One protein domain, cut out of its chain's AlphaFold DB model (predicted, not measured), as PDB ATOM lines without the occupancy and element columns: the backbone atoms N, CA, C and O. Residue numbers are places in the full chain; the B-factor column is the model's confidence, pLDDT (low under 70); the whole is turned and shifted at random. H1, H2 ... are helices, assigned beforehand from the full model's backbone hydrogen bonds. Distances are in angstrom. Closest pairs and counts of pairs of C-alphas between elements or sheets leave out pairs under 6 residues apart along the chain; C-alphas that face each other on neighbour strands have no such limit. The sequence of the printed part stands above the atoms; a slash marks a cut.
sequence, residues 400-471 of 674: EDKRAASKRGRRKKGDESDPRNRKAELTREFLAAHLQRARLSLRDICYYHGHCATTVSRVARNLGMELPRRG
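This is residues 400 to 471 of the 674 residues of an uncharacterized protein of Chlorella sorokiniana (UniProt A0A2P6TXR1). Three short helices, H2, H3 and H4, make a small triangular cluster, each at a wide angle to the others, while H1 sits off toward one end of an elongated whole. A long loop, residues 407 to 427, runs from H1 back to H2. The printed part has 72 residues, with four named helices in the order H1, H2, H3, H4 and no named strand. The class is all helix, though under half of the residues, 35 of 72, are in named elements. It is compact, with a radius of gyration of the C-alphas of 12.6 A, and spans 33 by 20 by 19 A.

H1, residues 400 to 406, touches no helix. It is near H3, residues 442 to 449, with 6 pairs of C-alphas within 10 A. It is apart from H2, residues 428 to 437, and from H4, residues 453 to 462. H2 is close to H3 but not clearly touching; their closest C-alphas, those of His 434 and Ile 445, are 7.2 A apart, at a steep tilt of 64 degrees, opposite ways. H2 is also close to H4 but not clearly touching, with Leu 431 and Ala 460 the closest C-alphas at 6.8 A, at a steep tilt of 66 degrees, opposite ways. H3 and H4 touch, about perpendicular at 74 degrees; their closest C-alphas, Leu 442 and Ala 453, are 5.2 A apart. In H1, H3 and H4 every O i to N i+4 pair is within hydrogen-bond range; in H2, 5 of 6 are.

H1 begins at C-alpha 400, (102.523, 99.896, 146.811), and is 9.5 A long from first to last C-alpha. H2 measures 12.3 A, H3 10.4 A and H4 14.1 A, ending at C-alpha 462, (124.320, 120.540, 141.070).

The C-alphas farthest apart, Lys 412 and Gly 471, are 36.4 A apart. The printed part has no cut. The link H1 to H2 is long; H2 to H3 and H3 to H4 are tight. The mean pLDDT of the printed part is 81.2, and residues 408 to 411, 414, 418 to 421, 423 to 425 and 468 to 471 are under 70.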
ATOM      1  N   GLU A 400     101.465 100.888 146.704       83.44
ATOM      2  CA  GLU A 400     102.523  99.896 146.811       83.44
ATOM      3  C   GLU A 400     103.889 100.575 146.669       83.44
ATOM      4  O   GLU A 400     104.719 100.476 147.577       83.44
ATOM      5  N   ASP A 401     104.088 101.375 145.614       82.94
ATOM      6  CA  ASP A 401     105.285 102.200 145.399       82.94
ATOM      7  C   ASP A 401     105.458 103.238 146.515       82.94
ATOM      8  O   ASP A 401     106.567 103.451 147.011       82.94
ATOM      9  N   LYS A 402     104.371 103.881 146.967       82.25
ATOM     10  CA  LYS A 402     104.403 104.821 148.104       82.25
ATOM     11  C   LYS A 402     104.805 104.106 149.396       82.25
ATOM     12  O   LYS A 402     105.588 104.659 150.173       82.25
ATOM     13  N   ARG A 403     104.328 102.879 149.631       78.81
ATOM     14  CA  ARG A 403     104.683 102.028 150.781       78.81
ATOM     15  C   ARG A 403     106.132 101.540 150.676       78.81
ATOM     16  O   ARG A 403     106.856 101.655 151.665       78.81
ATOM     17  N   ALA A 404     106.604 101.106 149.507       74.00
ATOM     18  CA  ALA A 404     108.001 100.741 149.240       74.00
ATOM     19  C   ALA A 404     108.945 101.941 149.442       74.00
ATOM     20  O   ALA A 404     109.902 101.889 150.225       74.00
ATOM     21  N   ALA A 405     108.598 103.092 148.866       70.44
ATOM     22  CA  ALA A 405     109.279 104.355 149.104       70.44
ATOM     23  C   ALA A 405     109.215 104.767 150.589       70.44
ATOM     24  O   ALA A 405     110.187 105.317 151.108       70.44
ATOM     25  N   SER A 406     108.140 104.491 151.324       70.94
ATOM     26  CA  SER A 406     108.032 104.826 152.753       70.94
ATOM     27  C   SER A 406     108.857 103.903 153.662       70.94
ATOM     28  O   SER A 406     109.517 104.398 154.582       70.94
ATOM     29  N   LYS A 407     108.892 102.587 153.386       72.00
ATOM     30  CA  LYS A 407     109.567 101.552 154.197       72.00
ATOM     31  C   LYS A 407     111.005 101.970 154.540       72.00
ATOM     32  O   LYS A 407     111.912 101.935 153.707       72.00
ATOM     33  N   ARG A 408     111.253 102.345 155.800       58.84
ATOM     34  CA  ARG A 408     112.591 102.684 156.336       58.84
ATOM     35  C   ARG A 408     113.457 101.438 156.606       58.84
ATOM     36  O   ARG A 408     114.245 101.423 157.544       58.84
ATOM     37  N   GLY A 409     113.297 100.395 155.793       68.50
ATOM     38  CA  GLY A 409     114.123  99.195 155.849       68.50
ATOM     39  C   GLY A 409     115.548  99.451 155.355       68.50
ATOM     40  O   GLY A 409     115.851 100.485 154.748       68.50
ATOM     41  N   ARG A 410     116.426  98.473 155.589       60.50
ATOM     42  CA  ARG A 410     117.805  98.441 155.087       60.50
ATOM     43  C   ARG A 410     117.791  98.134 153.582       60.50
ATOM     44  O   ARG A 410     118.038  97.006 153.180       60.50
ATOM     45  N   ARG A 411     117.432  99.137 152.772       66.12
ATOM     46  CA  ARG A 411     117.264  99.027 151.309       66.12
ATOM     47  C   ARG A 411     118.488  98.385 150.663       66.12
ATOM     48  O   ARG A 411     119.615  98.824 150.911       66.12
ATOM     49  N   LYS A 412     118.257  97.393 149.803       73.38
ATOM     50  CA  LYS A 412     119.294  96.836 148.934       73.38
ATOM     51  C   LYS A 412     119.699  97.951 147.956       73.38
ATOM     52  O   LYS A 412     118.860  98.608 147.342       73.38
ATOM     53  N   LYS A 413     120.994  98.270 147.907       73.81
ATOM     54  CA  LYS A 413     121.521  99.334 147.043       73.81
ATOM     55  C   LYS A 413     121.446  98.839 145.597       73.81
ATOM     56  O   LYS A 413     122.102  97.853 145.292       73.81
ATOM     57  N   GLY A 414     120.697  99.534 144.741       68.38
ATOM     58  CA  GLY A 414     120.456  99.092 143.362       68.38
ATOM     59  C   GLY A 414     119.247  98.166 143.201       68.38
ATOM     60  O   GLY A 414     119.139  97.499 142.189       68.38
ATOM     61  N   ASP A 415     118.347  98.115 144.185       74.81
ATOM     62  CA  ASP A 415     117.019  97.523 144.007       74.81
ATOM     63  C   ASP A 415     116.181  98.410 143.078       74.81
ATOM     64  O   ASP A 415     115.760  99.488 143.495       74.81
ATOM     65  N   GLU A 416     115.991  97.991 141.827       70.81
ATOM     66  CA  GLU A 416     115.287  98.754 140.784       70.81
ATOM     67  C   GLU A 416     113.769  98.835 141.023       70.81
ATOM     68  O   GLU A 416     113.104  99.743 140.511       70.81
ATOM     69  N   SER A 417     113.224  97.960 141.879       71.38
ATOM     70  CA  SER A 417     111.821  98.027 142.290       71.38
ATOM     71  C   SER A 417     111.535  99.260 143.159       71.38
ATOM     72  O   SER A 417     110.471  99.864 143.015       71.38
ATOM     73  N   ASP A 418     112.496  99.715 143.983       69.75
ATOM     74  CA  ASP A 418     112.362 100.946 144.774       69.75
ATOM     75  C   ASP A 418     112.404 102.171 143.839       69.75
ATOM     76  O   ASP A 418     113.465 102.489 143.286       69.75
ATOM     77  N   PRO A 419     111.305 102.944 143.699       67.69
ATOM     78  CA  PRO A 419     111.248 104.095 142.794       67.69
ATOM     79  C   PRO A 419     112.246 105.212 143.150       67.69
ATOM     80  O   PRO A 419     112.439 106.145 142.376       67.69
ATOM     81  N   ARG A 420     112.922 105.143 144.306       67.94
ATOM     82  CA  ARG A 420     114.035 106.047 144.656       67.94
ATOM     83  C   ARG A 420     115.406 105.583 144.183       67.94
ATOM     84  O   ARG A 420     116.308 106.417 144.109       67.94
ATOM     85  N   ASN A 421     115.568 104.285 143.950       68.81
ATOM     86  CA  ASN A 421     116.772 103.679 143.394       68.81
ATOM     87  C   ASN A 421     116.713 103.614 141.869       68.81
ATOM     88  O   ASN A 421     117.781 103.611 141.254       68.81
ATOM     89  N   ARG A 422     115.504 103.593 141.274       71.81
ATOM     90  CA  ARG A 422     115.318 103.834 139.839       71.81
ATOM     91  C   ARG A 422     116.152 105.052 139.465       71.81
ATOM     92  O   ARG A 422     115.886 106.168 139.921       71.81
ATOM     93  N   LYS A 423     117.164 104.828 138.625       61.97
ATOM     94  CA  LYS A 423     117.944 105.883 137.975       61.97
ATOM     95  C   LYS A 423     117.092 106.519 136.871       61.97
ATOM     96  O   LYS A 423     117.557 106.658 135.749       61.97
ATOM     97  N   ALA A 424     115.847 106.892 137.182       60.50
ATOM     98  CA  ALA A 424     115.159 107.892 136.391       60.50
ATOM     99  C   ALA A 424     116.075 109.109 136.441       60.50
ATOM    100  O   ALA A 424     116.348 109.668 137.512       60.50
ATOM    101  N   GLU A 425     116.704 109.374 135.304       69.06
ATOM    102  CA  GLU A 425     117.792 110.317 135.233       69.06
ATOM    103  C   GLU A 425     117.204 111.678 135.584       69.06
ATOM    104  O   GLU A 425     116.363 112.220 134.869       69.06
ATOM    105  N   LEU A 426     117.616 112.224 136.731       87.12
ATOM    106  CA  LEU A 426     117.243 113.566 137.171       87.12
ATOM    107  C   LEU A 426     118.017 114.588 136.326       87.12
ATOM    108  O   LEU A 426     118.789 115.394 136.846       87.12
ATOM    109  N   THR A 427     117.847 114.496 135.007       90.62
ATOM    110  CA  THR A 427     118.479 115.337 134.002       90.62
ATOM    111  C   THR A 427     117.990 116.767 134.147       90.62
ATOM    112  O   THR A 427     116.946 117.067 134.742       90.62
ATOM    113  N   ARG A 428     118.746 117.682 133.542       90.44
ATOM    114  CA  ARG A 428     118.353 119.085 133.448       90.44
ATOM    115  C   ARG A 428     117.008 119.242 132.729       90.44
ATOM    116  O   ARG A 428     116.217 120.094 133.118       90.44
ATOM    117  N   GLU A 429     116.736 118.401 131.736       92.38
ATOM    118  CA  GLU A 429     115.498 118.397 130.951       92.38
ATOM    119  C   GLU A 429     114.299 117.933 131.774       92.38
ATOM    120  O   GLU A 429     113.302 118.654 131.848       92.38
ATOM    121  N   PHE A 430     114.421 116.797 132.472       93.06
ATOM    122  CA  PHE A 430     113.392 116.307 133.388       93.06
ATOM    123  C   PHE A 430     113.050 117.377 134.432       93.06
ATOM    124  O   PHE A 430     111.882 117.721 134.634       93.06
ATOM    125  N   LEU A 431     114.068 117.956 135.068       93.00
ATOM    126  CA  LEU A 431     113.877 118.974 136.094       93.00
ATOM    127  C   LEU A 431     113.296 120.278 135.528       93.00
ATOM    128  O   LEU A 431     112.458 120.886 136.191       93.00
ATOM    129  N   ALA A 432     113.672 120.696 134.316       91.75
ATOM    130  CA  ALA A 432     113.099 121.874 133.662       91.75
ATOM    131  C   ALA A 432     111.625 121.655 133.284       91.75
ATOM    132  O   ALA A 432     110.780 122.509 133.572       91.75
ATOM    133  N   ALA A 433     111.288 120.493 132.720       92.94
ATOM    134  CA  ALA A 433     109.910 120.122 132.409       92.94
ATOM    135  C   ALA A 433     109.022 120.148 133.665       92.94
ATOM    136  O   ALA A 433     107.949 120.748 133.651       92.94
ATOM    137  N   HIS A 434     109.492 119.587 134.780       94.00
ATOM    138  CA  HIS A 434     108.683 119.466 135.991       94.00
ATOM    139  C   HIS A 434     108.653 120.745 136.848       94.00
ATOM    140  O   HIS A 434     107.575 121.189 137.245       94.00
ATOM    141  N   LEU A 435     109.806 121.359 137.138       92.12
ATOM    142  CA  LEU A 435     109.891 122.523 138.035       92.12
ATOM    143  C   LEU A 435     109.521 123.841 137.346       92.12
ATOM    144  O   LEU A 435     108.915 124.702 137.983       92.12
ATOM    145  N   GLN A 436     109.910 124.023 136.078       89.44
ATOM    146  CA  GLN A 436     109.764 125.303 135.376       89.44
ATOM    147  C   GLN A 436     108.517 125.319 134.488       89.44
ATOM    148  O   GLN A 436     107.667 126.190 134.675       89.44
ATOM    149  N   ARG A 437     108.370 124.348 133.572       89.12
ATOM    150  CA  ARG A 437     107.222 124.293 132.643       89.12
ATOM    151  C   ARG A 437     105.931 123.910 133.373       89.12
ATOM    152  O   ARG A 437     104.999 124.704 133.426       89.12
ATOM    153  N   ALA A 438     105.915 122.750 134.028       90.25
ATOM    154  CA  ALA A 438     104.750 122.240 134.757       90.25
ATOM    155  C   ALA A 438     104.544 122.874 136.152       90.25
ATOM    156  O   ALA A 438     103.571 122.560 136.836       90.25
ATOM    157  N   ARG A 439     105.457 123.760 136.590       90.50
ATOM    158  CA  ARG A 439     105.415 124.499 137.872       90.50
ATOM    159  C   ARG A 439     105.192 123.624 139.120       90.50
ATOM    160  O   ARG A 439     104.704 124.112 140.146       90.50
ATOM    161  N   LEU A 440     105.566 122.345 139.062       90.88
ATOM    162  CA  LEU A 440     105.413 121.403 140.167       90.88
ATOM    163  C   LEU A 440     106.366 121.760 141.307       90.88
ATOM    164  O   LEU A 440     107.530 122.102 141.091       90.88
ATOM    165  N   SER A 441     105.902 121.651 142.552       92.00
ATOM    166  CA  SER A 441     106.815 121.772 143.686       92.00
ATOM    167  C   SER A 441     107.647 120.499 143.839       92.00
ATOM    168  O   SER A 441     107.231 119.408 143.452       92.00
ATOM    169  N   LEU A 442     108.795 120.610 144.513       91.25
ATOM    170  CA  LEU A 442     109.643 119.459 144.846       91.25
ATOM    171  C   LEU A 442     108.873 118.316 145.532       91.25
ATOM    172  O   LEU A 442     109.244 117.166 145.355       91.25
ATOM    173  N   ARG A 443     107.814 118.620 146.304       90.12
ATOM    174  CA  ARG A 443     106.948 117.611 146.945       90.12
ATOM    175  C   ARG A 443     106.032 116.902 145.954       90.12
ATOM    176  O   ARG A 443     105.761 115.723 146.134       90.12
ATOM    177  N   ASP A 444     105.558 117.624 144.947       91.12
ATOM    178  CA  ASP A 444     104.646 117.087 143.942       91.12
ATOM    179  C   ASP A 444     105.446 116.166 142.996       91.12
ATOM    180  O   ASP A 444     105.012 115.060 142.701       91.12
ATOM    181  N   ILE A 445     106.698 116.520 142.672       91.19
ATOM    182  CA  ILE A 445     107.644 115.621 141.981       91.19
ATOM    183  C   ILE A 445     107.892 114.331 142.787       91.19
ATOM    184  O   ILE A 445     107.910 113.253 142.201       91.19
ATOM    185  N   CYS A 446     108.012 114.391 144.123       89.06
ATOM    186  CA  CYS A 446     108.096 113.173 144.950       89.06
ATOM    187  C   CYS A 446     106.867 112.265 144.835       89.06
ATOM    188  O   CYS A 446     106.981 111.065 145.070       89.06
ATOM    189  N   TYR A 447     105.696 112.847 144.579       88.56
ATOM    190  CA  TYR A 447     104.416 112.146 144.577       88.56
ATOM    191  C   TYR A 447     104.186 111.364 143.276       88.56
ATOM    192  O   TYR A 447     103.684 110.243 143.336       88.56
ATOM    193  N   TYR A 448     104.617 111.911 142.133       90.88
ATOM    194  CA  TYR A 448     104.588 111.211 140.839       90.88
ATOM    195  C   TYR A 448     105.795 110.282 140.634       90.88
ATOM    196  O   TYR A 448     105.633 109.185 140.121       90.88
ATOM    197  N   HIS A 449     106.996 110.679 141.078       89.75
ATOM    198  CA  HIS A 449     108.254 110.012 140.687       89.75
ATOM    199  C   HIS A 449     109.034 109.353 141.834       89.75
ATOM    200  O   HIS A 449     110.133 108.848 141.633       89.75
ATOM    201  N   GLY A 450     108.540 109.393 143.074       87.88
ATOM    202  CA  GLY A 450     109.136 108.696 144.231       87.88
ATOM    203  C   GLY A 450     110.436 109.269 144.799       87.88
ATOM    204  O   GLY A 450     110.705 109.108 146.000       87.88
ATOM    205  N   HIS A 451     111.222 109.982 143.987       87.19
ATOM    206  CA  HIS A 451     112.434 110.685 144.401       87.19
ATOM    207  C   HIS A 451     112.169 111.586 145.608       87.19
ATOM    208  O   HIS A 451     111.233 112.381 145.613       87.19
ATOM    209  N   CYS A 452     113.010 111.529 146.640       84.81
ATOM    210  CA  CYS A 452     112.823 112.404 147.794       84.81
ATOM    211  C   CYS A 452     113.201 113.862 147.463       84.81
ATOM    212  O   CYS A 452     114.166 114.129 146.742       84.81
ATOM    213  N   ALA A 453     112.467 114.825 148.032       87.81
ATOM    214  CA  ALA A 453     112.607 116.253 147.715       87.81
ATOM    215  C   ALA A 453     114.028 116.790 147.950       87.81
ATOM    216  O   ALA A 453     114.451 117.744 147.301       87.81
ATOM    217  N   THR A 454     114.776 116.181 148.872       87.25
ATOM    218  CA  THR A 454     116.183 116.497 149.144       87.25
ATOM    219  C   THR A 454     117.126 116.022 148.039       87.25
ATOM    220  O   THR A 454     118.088 116.732 147.754       87.25
ATOM    221  N   THR A 455     116.857 114.885 147.387       87.44
ATOM    222  CA  THR A 455     117.608 114.437 146.203       87.44
ATOM    223  C   THR A 455     117.294 115.327 145.008       87.44
ATOM    224  O   THR A 455     118.225 115.890 144.440       87.44
ATOM    225  N   VAL A 456     116.012 115.560 144.697       90.12
ATOM    226  CA  VAL A 456     115.599 116.449 143.590       90.12
ATOM    227  C   VAL A 456     116.204 117.853 143.763       90.12
ATOM    228  O   VAL A 456     116.810 118.390 142.842       90.12
ATOM    229  N   SER A 457     116.145 118.414 144.979       91.50
ATOM    230  CA  SER A 457     116.750 119.715 145.308       91.50
ATOM    231  C   SER A 457     118.280 119.729 145.192       91.50
ATOM    232  O   SER A 457     118.859 120.732 144.777       91.50
ATOM    233  N   ARG A 458     118.958 118.628 145.545       90.88
ATOM    234  CA  ARG A 458     120.417 118.514 145.406       90.88
ATOM    235  C   ARG A 458     120.824 118.440 143.937       90.88
ATOM    236  O   ARG A 458     121.714 119.177 143.538       90.88
ATOM    237  N   VAL A 459     120.172 117.587 143.147       90.62
ATOM    238  CA  VAL A 459     120.512 117.411 141.728       90.62
ATOM    239  C   VAL A 459     120.224 118.688 140.937       90.62
ATOM    240  O   VAL A 459     121.103 119.145 140.218       90.62
ATOM    241  N   ALA A 460     119.084 119.348 141.169       91.31
ATOM    242  CA  ALA A 460     118.782 120.640 140.548       91.31
ATOM    243  C   ALA A 460     119.868 121.701 140.816       91.31
ATOM    244  O   ALA A 460     120.318 122.362 139.885       91.31
ATOM    245  N   ARG A 461     120.358 121.818 142.060       91.12
ATOM    246  CA  ARG A 461     121.464 122.739 142.394       91.12
ATOM    247  C   ARG A 461     122.785 122.338 141.744       91.12
ATOM    248  O   ARG A 461     123.491 123.209 141.253       91.12
ATOM    249  N   ASN A 462     123.109 121.044 141.723       90.94
ATOM    250  CA  ASN A 462     124.320 120.540 141.070       90.94
ATOM    251  C   ASN A 462     124.312 120.800 139.551       90.94
ATOM    252  O   ASN A 462     125.370 120.981 138.964       90.94
ATOM    253  N   LEU A 463     123.128 120.852 138.932       90.12
ATOM    254  CA  LEU A 463     122.919 121.200 137.522       90.12
ATOM    255  C   LEU A 463     122.758 122.716 137.280       90.12
ATOM    256  O   LEU A 463     122.337 123.123 136.197       90.12
ATOM    257  N   GLY A 464     123.050 123.556 138.279       90.69
ATOM    258  CA  GLY A 464     122.977 125.016 138.167       90.69
ATOM    259  C   GLY A 464     121.559 125.582 138.036       90.69
ATOM    260  O   GLY A 464     121.397 126.719 137.601       90.69
ATOM    261  N   MET A 465     120.517 124.818 138.379       88.50
ATOM    262  CA  MET A 465     119.134 125.285 138.279       88.50
ATOM    263  C   MET A 465     118.716 126.096 139.505       88.50
ATOM    264  O   MET A 465     118.804 125.633 140.647       88.50
ATOM    265  N   GLU A 466     118.151 127.277 139.259       82.25
ATOM    266  CA  GLU A 466     117.522 128.072 140.305       82.25
ATOM    267  C   GLU A 466     116.218 127.421 140.776       82.25
ATOM    268  O   GLU A 466     115.216 127.344 140.064       82.25
ATOM    269  N   LEU A 467     116.230 126.943 142.020       78.12
ATOM    270  CA  LEU A 467     115.028 126.483 142.703       78.12
ATOM    271  C   LEU A 467     114.311 127.690 143.317       78.12
ATOM    272  O   LEU A 467     114.933 128.380 144.134       78.12
ATOM    273  N   PRO A 468     113.011 127.916 143.036       66.81
ATOM    274  CA  PRO A 468     112.267 129.013 143.643       66.81
ATOM    275  C   PRO A 468     112.321 128.889 145.169       66.81
ATOM    276  O   PRO A 468     111.837 127.913 145.757       66.81
ATOM    277  N   ARG A 469     112.967 129.862 145.826       63.00
ATOM    278  CA  ARG A 469     113.185 129.822 147.277       63.00
ATOM    279  C   ARG A 469     111.834 129.813 147.985       63.00
ATOM    280  O   ARG A 469     111.002 130.694 147.786       63.00
ATOM    281  N   ARG A 470     111.652 128.833 148.874       56.94
ATOM    282  CA  ARG A 470     110.385 128.507 149.557       56.94
ATOM    283  C   ARG A 470     109.801 129.636 150.434       56.94
ATOM    284  O   ARG A 470     108.712 129.458 150.962       56.94
ATOM    285  N   GLY A 471     110.513 130.755 150.591       49.22
ATOM    286  CA  GLY A 471     110.070 131.957 151.306       49.22
ATOM    287  C   GLY A 471     109.891 133.223 150.451       49.22
ATOM    288  O   GLY A 471     109.410 134.205 150.992       49.22
TER     289      GLY A 471